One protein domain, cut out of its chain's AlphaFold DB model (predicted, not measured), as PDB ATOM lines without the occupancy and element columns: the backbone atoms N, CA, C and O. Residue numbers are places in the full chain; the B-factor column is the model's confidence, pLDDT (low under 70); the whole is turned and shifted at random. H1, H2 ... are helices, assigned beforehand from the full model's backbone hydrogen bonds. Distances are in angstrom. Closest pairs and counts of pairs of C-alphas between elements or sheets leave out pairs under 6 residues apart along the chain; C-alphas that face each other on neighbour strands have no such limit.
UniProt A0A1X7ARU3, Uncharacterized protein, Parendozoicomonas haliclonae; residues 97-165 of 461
ATOM      1  N   SER A  97     -33.510 -32.767   2.579       89.81
ATOM      2  CA  SER A  97     -32.830 -33.634   1.626       89.81
ATOM      3  C   SER A  97     -33.052 -33.213   0.175       89.81
ATOM      4  O   SER A  97     -34.019 -32.539  -0.184       89.81
ATOM      5  N   LEU A  98     -32.157 -33.683  -0.696       85.38
ATOM      6  CA  LEU A  98     -32.313 -33.540  -2.143       85.38
ATOM      7  C   LEU A  98     -33.570 -34.260  -2.658       85.38
ATOM      8  O   LEU A  98     -34.136 -33.853  -3.671       85.38
ATOM      9  N   HIS A  99     -34.001 -35.329  -1.983       87.62
ATOM     10  CA  HIS A  99     -35.237 -36.024  -2.323       87.62
ATOM     11  C   HIS A  99     -36.451 -35.127  -2.060       87.62
ATOM     12  O   HIS A  99     -37.223 -34.902  -2.990       87.62
ATOM     13  N   ASP A 100     -36.544 -34.540  -0.862       89.00
ATOM     14  CA  ASP A 100     -37.626 -33.623  -0.468       89.00
ATOM     15  C   ASP A 100     -37.710 -32.421  -1.412       89.00
ATOM     16  O   ASP A 100     -38.795 -32.027  -1.834       89.00
ATOM     17  N   PHE A 101     -36.553 -31.887  -1.817       89.50
ATOM     18  CA  PHE A 101     -36.479 -30.847  -2.837       89.50
ATOM     19  C   PHE A 101     -37.072 -31.319  -4.171       89.50
ATOM     20  O   PHE A 101     -37.927 -30.655  -4.743       89.50
ATOM     21  N   ARG A 102     -36.660 -32.488  -4.678       85.81
ATOM     22  CA  ARG A 102     -37.111 -33.000  -5.985       85.81
ATOM     23  C   ARG A 102     -38.602 -33.329  -6.026       85.81
ATOM     24  O   ARG A 102     -39.221 -33.133  -7.068       85.81
ATOM     25  N   VAL A 103     -39.175 -33.838  -4.939       86.62
ATOM     26  CA  VAL A 103     -40.612 -34.168  -4.886       86.62
ATOM     27  C   VAL A 103     -41.487 -32.953  -4.580       86.62
ATOM     28  O   VAL A 103     -42.706 -33.034  -4.721       86.62
ATOM     29  N   HIS A 104     -40.889 -31.813  -4.220       91.31
ATOM     30  CA  HIS A 104     -41.625 -30.588  -3.943       91.31
ATOM     31  C   HIS A 104     -42.410 -30.104  -5.174       91.31
ATOM     32  O   HIS A 104     -41.907 -30.108  -6.308       91.31
ATOM     33  N   LYS A 105     -43.640 -29.623  -4.945       89.75
ATOM     34  CA  LYS A 105     -44.560 -29.147  -5.992       89.75
ATOM     35  C   LYS A 105     -43.911 -28.079  -6.877       89.75
ATOM     36  O   LYS A 105     -43.891 -28.219  -8.096       89.75
ATOM     37  N   VAL A 106     -43.280 -27.079  -6.258       90.25
ATOM     38  CA  VAL A 106     -42.610 -25.972  -6.966       90.25
ATOM     39  C   VAL A 106     -41.475 -26.458  -7.872       90.25
ATOM     40  O   VAL A 106     -41.321 -25.959  -8.987       90.25
ATOM     41  N   THR A 107     -40.682 -27.445  -7.440       92.06
ATOM     42  CA  THR A 107     -39.596 -27.997  -8.268       92.06
ATOM     43  C   THR A 107     -40.154 -28.761  -9.457       92.06
ATOM     44  O   THR A 107     -39.689 -28.565 -10.580       92.06
ATOM     45  N   SER A 108     -41.178 -29.586  -9.229       91.62
ATOM     46  CA  SER A 108     -41.852 -30.342 -10.285       91.62
ATOM     47  C   SER A 108     -42.510 -29.421 -11.318       91.62
ATOM     48  O   SER A 108     -42.329 -29.627 -12.516       91.62
ATOM     49  N   GLU A 109     -43.181 -28.351 -10.887       91.75
ATOM     50  CA  GLU A 109     -43.798 -27.357 -11.775       91.75
ATOM     51  C   GLU A 109     -42.765 -26.579 -12.597       91.75
ATOM     52  O   GLU A 109     -42.920 -26.447 -13.816       91.75
ATOM     53  N   LYS A 110     -41.682 -26.104 -11.962       92.19
ATOM     54  CA  LYS A 110     -40.581 -25.412 -12.657       92.19
ATOM     55  C   LYS A 110     -39.923 -26.337 -13.684       92.19
ATOM     56  O   LYS A 110     -39.792 -25.959 -14.847       92.19
ATOM     57  N   ALA A 111     -39.586 -27.567 -13.288       93.88
ATOM     58  CA  ALA A 111     -39.004 -28.565 -14.184       93.88
ATOM     59  C   ALA A 111     -39.943 -28.885 -15.353       93.88
ATOM     60  O   ALA A 111     -39.520 -28.848 -16.510       93.88
ATOM     61  N   ARG A 112     -41.233 -29.118 -15.077       94.69
ATOM     62  CA  ARG A 112     -42.254 -29.347 -16.102       94.69
ATOM     63  C   ARG A 112     -42.312 -28.189 -17.088       94.69
ATOM     64  O   ARG A 112     -42.266 -28.430 -18.289       94.69
ATOM     65  N   LYS A 113     -42.396 -26.945 -16.608       94.81
ATOM     66  CA  LYS A 113     -42.472 -25.751 -17.462       94.81
ATOM     67  C   LYS A 113     -41.266 -25.662 -18.396       94.81
ATOM     68  O   LYS A 113     -41.445 -25.435 -19.591       94.81
ATOM     69  N   THR A 114     -40.058 -25.907 -17.890       95.62
ATOM     70  CA  THR A 114     -38.844 -25.943 -18.718       95.62
ATOM     71  C   THR A 114     -38.883 -27.069 -19.753       95.62
ATOM     72  O   THR A 114     -38.534 -26.846 -20.908       95.62
ATOM     73  N   LEU A 115     -39.314 -28.274 -19.371       95.62
ATOM     74  CA  LEU A 115     -39.398 -29.420 -20.282       95.62
ATOM     75  C   LEU A 115     -40.457 -29.207 -21.374       95.62
ATOM     76  O   LEU A 115     -40.179 -29.448 -22.547       95.62
ATOM     77  N   VAL A 116     -41.626 -28.677 -21.014       95.62
ATOM     78  CA  VAL A 116     -42.681 -28.294 -21.963       95.62
ATOM     79  C   VAL A 116     -42.205 -27.177 -22.891       95.62
ATOM     80  O   VAL A 116     -42.416 -27.272 -24.096       95.62
ATOM     81  N   GLY A 117     -41.477 -26.180 -22.378       95.12
ATOM     82  CA  GLY A 117     -40.852 -25.133 -23.197       95.12
ATOM     83  C   GLY A 117     -39.815 -25.671 -24.190       95.12
ATOM     84  O   GLY A 117     -39.633 -25.111 -25.264       95.12
ATOM     85  N   LYS A 118     -39.187 -26.811 -23.883       93.50
ATOM     86  CA  LYS A 118     -38.330 -27.559 -24.815       93.50
ATOM     87  C   LYS A 118     -39.120 -28.475 -25.758       93.50
ATOM     88  O   LYS A 118     -38.505 -29.269 -26.463       93.50
ATOM     89  N   GLY A 119     -40.451 -28.422 -25.777       93.19
ATOM     90  CA  GLY A 119     -41.310 -29.217 -26.660       93.19
ATOM     91  C   GLY A 119     -41.669 -30.614 -26.143       93.19
ATOM     92  O   GLY A 119     -42.128 -31.445 -26.923       93.19
ATOM     93  N   LEU A 120     -41.450 -30.916 -24.857       95.94
ATOM     94  CA  LEU A 120     -41.883 -32.186 -24.264       95.94
ATOM     95  C   LEU A 120     -43.372 -32.137 -23.886       95.94
ATOM     96  O   LEU A 120     -43.813 -31.225 -23.191       95.94
ATOM     97  N   LYS A 121     -44.154 -33.145 -24.280       94.62
ATOM     98  CA  LYS A 121     -45.578 -33.250 -23.918       94.62
ATOM     99  C   LYS A 121     -45.709 -33.964 -22.563       94.62
ATOM    100  O   LYS A 121     -45.560 -35.181 -22.500       94.62
ATOM    101  N   LEU A 122     -45.953 -33.210 -21.483       95.12
ATOM    102  CA  LEU A 122     -46.075 -33.733 -20.111       95.12
ATOM    103  C   LEU A 122     -47.420 -33.352 -19.447       95.12
ATOM    104  O   LEU A 122     -47.849 -32.195 -19.577       95.12
ATOM    105  N   PRO A 123     -48.047 -34.270 -18.677       94.12
ATOM    106  CA  PRO A 123     -49.261 -33.997 -17.897       94.12
ATOM    107  C   PRO A 123     -49.103 -32.800 -16.957       94.12
ATOM    108  O   PRO A 123     -47.998 -32.530 -16.490       94.12
ATOM    109  N   SER A 124     -50.190 -32.085 -16.653       90.94
ATOM    110  CA  SER A 124     -50.182 -30.942 -15.718       90.94
ATOM    111  C   SER A 124     -49.753 -31.328 -14.301       90.94
ATOM    112  O   SER A 124     -49.061 -30.554 -13.649       90.94
ATOM    113  N   ASN A 125     -50.097 -32.540 -13.872       91.06
ATOM    114  CA  ASN A 125     -49.751 -33.125 -12.578       91.06
ATOM    115  C   ASN A 125     -48.428 -33.917 -12.588       91.06
ATOM    116  O   ASN A 125     -48.185 -34.699 -11.669       91.06
ATOM    117  N   TRP A 126     -47.594 -33.767 -13.623       94.00
ATOM    118  CA  TRP A 126     -46.320 -34.479 -13.695       94.00
ATOM    119  C   TRP A 126     -45.341 -34.012 -12.617       94.00
ATOM    120  O   TRP A 126     -45.172 -32.813 -12.383       94.00
ATOM    121  N   THR A 127     -44.636 -34.972 -12.026       91.19
ATOM    122  CA  THR A 127     -43.613 -34.745 -11.002       91.19
ATOM    123  C   THR A 127     -42.329 -35.511 -11.313       91.19
ATOM    124  O   THR A 127     -42.313 -36.482 -12.071       91.19
ATOM    125  N   LEU A 128     -41.220 -35.099 -10.691       89.81
ATOM    126  CA  LEU A 128     -39.890 -35.683 -10.927       89.81
ATOM    127  C   LEU A 128     -39.771 -37.176 -10.563       89.81
ATOM    128  O   LEU A 128     -38.860 -37.841 -11.055       89.81
ATOM    129  N   ASN A 129     -40.672 -37.722  -9.737       89.50
ATOM    130  CA  ASN A 129     -40.694 -39.156  -9.416       89.50
ATOM    131  C   ASN A 129     -41.358 -40.005 -10.522       89.50
ATOM    132  O   ASN A 129     -41.107 -41.206 -10.611       89.50
ATOM    133  N   GLN A 130     -42.135 -39.393 -11.423       92.12
ATOM    134  CA  GLN A 130     -42.799 -40.065 -12.539       92.12
ATOM    135  C   GLN A 130     -41.846 -40.230 -13.730       92.12
ATOM    136  O   GLN A 130     -42.075 -39.726 -14.838       92.12
ATOM    137  N   ARG A 131     -40.744 -40.955 -13.502       91.69
ATOM    138  CA  ARG A 131     -39.675 -41.129 -14.491       91.69
ATOM    139  C   ARG A 131     -40.150 -41.839 -15.759       91.69
ATOM    140  O   ARG A 131     -39.820 -41.406 -16.855       91.69
ATOM    141  N   SER A 132     -40.997 -42.855 -15.625       95.69
ATOM    142  CA  SER A 132     -41.549 -43.593 -16.770       95.69
ATOM    143  C   SER A 132     -42.412 -42.721 -17.689       95.69
ATOM    144  O   SER A 132     -42.391 -42.893 -18.908       95.69
ATOM    145  N   VAL A 133     -43.150 -41.752 -17.129       95.38
ATOM    146  CA  VAL A 133     -43.933 -40.778 -17.906       95.38
ATOM    147  C   VAL A 133     -42.994 -39.873 -18.701       95.38
ATOM    148  O   VAL A 133     -43.213 -39.661 -19.894       95.38
ATOM    149  N   PHE A 134     -41.924 -39.400 -18.061       95.38
ATOM    150  CA  PHE A 134     -40.890 -38.604 -18.714       95.38
ATOM    151  C   PHE A 134     -40.200 -39.377 -19.845       95.38
ATOM    152  O   PHE A 134     -40.137 -38.878 -20.965       95.38
ATOM    153  N   ASP A 135     -39.751 -40.610 -19.596       96.75
ATOM    154  CA  ASP A 135     -39.048 -41.422 -20.595       96.75
ATOM    155  C   ASP A 135     -39.934 -41.703 -21.821       96.75
ATOM    156  O   ASP A 135     -39.467 -41.614 -22.959       96.75
ATOM    157  N   ARG A 136     -41.237 -41.961 -21.620       97.38
ATOM    158  CA  ARG A 136     -42.202 -42.088 -22.726       97.38
ATOM    159  C   ARG A 136     -42.357 -40.786 -23.508       97.38
ATOM    160  O   ARG A 136     -42.377 -40.834 -24.736       97.38
ATOM    161  N   ALA A 137     -42.439 -39.641 -22.829       96.62
ATOM    162  CA  ALA A 137     -42.555 -38.337 -23.483       96.62
ATOM    163  C   ALA A 137     -41.298 -37.984 -24.297       96.62
ATOM    164  O   ALA A 137     -41.413 -37.519 -25.431       96.62
ATOM    165  N   VAL A 138     -40.103 -38.262 -23.760       97.00
ATOM    166  CA  VAL A 138     -38.833 -38.108 -24.486       97.00
ATOM    167  C   VAL A 138     -38.788 -39.034 -25.692       97.00
ATOM    168  O   VAL A 138     -38.525 -38.567 -26.797       97.00
ATOM    169  N   LYS A 139     -39.090 -40.327 -25.515       96.62
ATOM    170  CA  LYS A 139     -39.112 -41.298 -26.615       96.62
ATOM    171  C   LYS A 139     -40.064 -40.856 -27.725       96.62
ATOM    172  O   LYS A 139     -39.673 -40.869 -28.886       96.62
ATOM    173  N   ALA A 140     -41.284 -40.445 -27.375       95.88
ATOM    174  CA  ALA A 140     -42.271 -39.975 -28.342       95.88
ATOM    175  C   ALA A 140     -41.757 -38.763 -29.127       95.88
ATOM    176  O   ALA A 140     -41.795 -38.780 -30.354       95.88
ATOM    177  N   LYS A 141     -41.198 -37.762 -28.433       95.50
ATOM    178  CA  LYS A 141     -40.612 -36.580 -29.072       95.50
ATOM    179  C   LYS A 141     -39.470 -36.950 -30.026       95.50
ATOM    180  O   LYS A 141     -39.469 -36.518 -31.172       95.50
ATOM    181  N   VAL A 142     -38.510 -37.752 -29.565       95.31
ATOM    182  CA  VAL A 142     -37.341 -38.143 -30.370       95.31
ATOM    183  C   VAL A 142     -37.766 -38.936 -31.607       95.31
ATOM    184  O   VAL A 142     -37.241 -38.701 -32.690       95.31
ATOM    185  N   VAL A 143     -38.738 -39.844 -31.471       94.31
ATOM    186  CA  VAL A 143     -39.292 -40.601 -32.605       94.31
ATOM    187  C   VAL A 143     -40.014 -39.675 -33.587       94.31
ATOM    188  O   VAL A 143     -39.824 -39.812 -34.791       94.31
ATOM    189  N   GLU A 144     -40.802 -38.715 -33.101       93.81
ATOM    190  CA  GLU A 144     -41.491 -37.725 -33.939       93.81
ATOM    191  C   GLU A 144     -40.487 -36.881 -34.749       93.81
ATOM    192  O   GLU A 144     -40.612 -36.766 -35.970       93.81
ATOM    193  N   GLU A 145     -39.444 -36.361 -34.098       94.56
ATOM    194  CA  GLU A 145     -38.381 -35.585 -34.747       94.56
ATOM    195  C   GLU A 145     -37.584 -36.421 -35.758       94.56
ATOM    196  O   GLU A 145     -37.344 -35.972 -36.884       94.56
ATOM    197  N   ALA A 146     -37.215 -37.653 -35.395       94.69
ATOM    198  CA  ALA A 146     -36.505 -38.569 -36.280       94.69
ATOM    199  C   ALA A 146     -37.342 -38.927 -37.517       94.69
ATOM    200  O   ALA A 146     -36.832 -38.871 -38.635       94.69
ATOM    201  N   ASN A 147     -38.634 -39.220 -37.338       94.25
ATOM    202  CA  ASN A 147     -39.553 -39.523 -38.434       94.25
ATOM    203  C   ASN A 147     -39.754 -38.310 -39.349       94.25
ATOM    204  O   ASN A 147     -39.734 -38.455 -40.570       94.25
ATOM    205  N   LYS A 148     -39.896 -37.105 -38.782       93.62
ATOM    206  CA  LYS A 148     -40.009 -35.865 -39.563       93.62
ATOM    207  C   LYS A 148     -38.755 -35.622 -40.403       93.62
ATOM    208  O   LYS A 148     -38.866 -35.309 -41.589       93.62
ATOM    209  N   LYS A 149     -37.569 -35.811 -39.813       94.94
ATOM    210  CA  LYS A 149     -36.291 -35.688 -40.523       94.94
ATOM    211  C   LYS A 149     -36.161 -36.738 -41.627       94.94
ATOM    212  O   LYS A 149     -35.855 -36.378 -42.757       94.94
ATOM    213  N   TRP A 150     -36.448 -38.004 -41.326       94.31
ATOM    214  CA  TRP A 150     -36.439 -39.095 -42.303       94.31
ATOM    215  C   TRP A 150     -37.350 -38.792 -43.496       94.31
ATOM    216  O   TRP A 150     -36.894 -38.812 -44.635       94.31
ATOM    217  N   ASN A 151     -38.607 -38.426 -43.237       92.25
ATOM    218  CA  ASN A 151     -39.573 -38.113 -44.288       92.25
ATOM    219  C   ASN A 151     -39.110 -36.940 -45.163       92.25
ATOM    220  O   ASN A 151     -39.279 -36.987 -46.377       92.25
ATOM    221  N   SER A 152     -38.494 -35.913 -44.566       94.06
ATOM    222  CA  SER A 152     -37.935 -34.786 -45.318       94.06
ATOM    223  C   SER A 152     -36.782 -35.213 -46.230       94.06
ATOM    224  O   SER A 152     -36.784 -34.866 -47.408       94.06
ATOM    225  N   GLU A 153     -35.823 -35.992 -45.725       94.19
ATOM    226  CA  GLU A 153     -34.659 -36.427 -46.511       94.19
ATOM    227  C   GLU A 153     -35.030 -37.416 -47.623       94.19
ATOM    228  O   GLU A 153     -34.522 -37.323 -48.739       94.19
ATOM    229  N   VAL A 154     -35.954 -38.336 -47.352       91.88
ATOM    230  CA  VAL A 154     -36.428 -39.315 -48.338       91.88
ATOM    231  C   VAL A 154     -37.251 -38.628 -49.436       91.88
ATOM    232  O   VAL A 154     -37.068 -38.934 -50.615       91.88
ATOM    233  N   ALA A 155     -38.076 -37.634 -49.084       90.88
ATOM    234  CA  ALA A 155     -38.834 -36.852 -50.061       90.88
ATOM    235  C   ALA A 155     -37.930 -36.035 -51.001       90.88
ATOM    236  O   ALA A 155     -38.227 -35.950 -52.191       90.88
ATOM    237  N   LYS A 156     -36.799 -35.496 -50.512       93.50
ATOM    238  CA  LYS A 156     -35.801 -34.809 -51.362       93.50
ATOM    239  C   LYS A 156     -35.225 -35.714 -52.452       93.50
ATOM    240  O   LYS A 156     -34.811 -35.221 -53.493       93.50
ATOM    241  N   GLN A 157     -35.202 -37.026 -52.224       88.50
ATOM    242  CA  GLN A 157     -34.749 -38.015 -53.205       88.50
ATOM    243  C   GLN A 157     -35.881 -38.523 -54.114       88.50
ATOM    244  O   GLN A 157     -35.673 -39.467 -54.870       88.50
ATOM    245  N   GLY A 158     -37.087 -37.949 -54.025       87.81
ATOM    246  CA  GLY A 158     -38.260 -38.417 -54.770       87.81
ATOM    247  C   GLY A 158     -38.793 -39.772 -54.290       87.81
ATOM    248  O   GLY A 158     -39.548 -40.429 -55.002       87.81
ATOM    249  N   LEU A 159     -38.400 -40.215 -53.093       88.00
ATOM    250  CA  LEU A 159     -38.777 -41.512 -52.539       88.00
ATOM    251  C   LEU A 159     -39.920 -41.355 -51.523       88.00
ATOM    252  O   LEU A 159     -40.090 -40.310 -50.893       88.00
ATOM    253  N   ARG A 160     -40.709 -42.419 -51.330       87.38
ATOM    254  CA  ARG A 160     -41.742 -42.501 -50.283       87.38
ATOM    255  C   ARG A 160     -41.556 -43.778 -49.472       87.38
ATOM    256  O   ARG A 160     -42.110 -44.829 -49.788       87.38
ATOM    257  N   ILE A 161     -40.740 -43.685 -48.427       89.69
ATOM    258  CA  ILE A 161     -40.339 -44.836 -47.611       89.69
ATOM    259  C   ILE A 161     -40.655 -44.535 -46.147       89.69
ATOM    260  O   ILE A 161     -40.100 -43.581 -45.602       89.69
ATOM    261  N   PRO A 162     -41.521 -45.323 -45.494       89.44
ATOM    262  CA  PRO A 162     -41.750 -45.213 -44.060       89.44
ATOM    263  C   PRO A 162     -40.464 -45.429 -43.241       89.44
ATOM    264  O   PRO A 162     -39.616 -46.234 -43.636       89.44
ATOM    265  N   PRO A 163     -40.306 -44.753 -42.092       90.31
ATOM    266  CA  PRO A 163     -39.186 -44.995 -41.188       90.31
ATOM    267  C   PRO A 163     -39.294 -46.370 -40.508       90.31
ATOM    268  O   PRO A 163     -40.364 -46.975 -40.454       90.31
ATOM    269  N   ASN A 164     -38.178 -46.840 -39.942       88.44
ATOM    270  CA  ASN A 164     -38.100 -48.063 -39.129       88.44
ATOM    271  C   ASN A 164     -38.579 -49.350 -39.838       88.44
ATOM    272  O   ASN A 164     -39.142 -50.250 -39.213       88.44
ATOM    273  N   GLN A 165     -38.370 -49.448 -41.151       90.31
ATOM    274  CA  GLN A 165     -38.641 -50.681 -41.885       90.31
ATOM    275  C   GLN A 165     -37.534 -51.716 -41.686       90.31
ATOM    276  O   GLN A 165     -36.354 -51.379 -41.580       90.31
TER     277      GLN A 165
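Overview. This is residues 97 to 165 of the 461 residues of an uncharacterized protein of Parendozoicomonas haliclonae (UniProt A0A1X7ARU3). Picture a rod made mainly by one long helix, H3, with a shorter helix, H2, offset to one side near its first end and running nearly the same way. Between H2 and H3 the chain folds back through a long loop, residues 118 to 130; little H1 turns off at the first end of H2, and residues 157 to 165 fold back past the last end of H3. The printed part has 69 residues with three named helices in the order H1, H2, H3 and no named strand, an all-helix class. It is only just extended, close to loose, with a radius of gyration of the C-alphas of 16.9 A and spans of 56 by 21 by 18 A.

Arrangement. Begin with H3, residues 131 to 156, which touches no helix. Look next at H2, residues 105 to 117, which is apart from H3. From H2 go back to H1, residues 98 to 103: the two are close but not clearly touching, and their closest C-alphas, those of Phe 101 and Thr 107, are 6.9 A apart. Their lines stand about perpendicular, but only just, at 71 degrees. H1 and H3 are apart. In H1, H2 and H3 every backbone O i to N i+4 pair is within hydrogen-bond range.

Along the chain. Find C-alpha 131 at (-39.675, -41.129, -14.491); from there H3 runs 37.6 A to C-alpha 156 at (-35.801, -34.809, -51.362). H2 runs 18.1 A from Lys 105 to Gly 117. H1 begins at C-alpha 98, at (-32.313, -33.540, -2.143), and runs 8.8 A to Val 103.

Size, cuts and confidence. The two C-alphas farthest apart, those of Ser 97 and Gly 158, are 56.9 A apart. The link from H1 to H2 is tight, and the link from H2 to H3 is long, with 13 residues. The printed part has no cut. Its mean pLDDT is 92.5, and no printed residue is under 70.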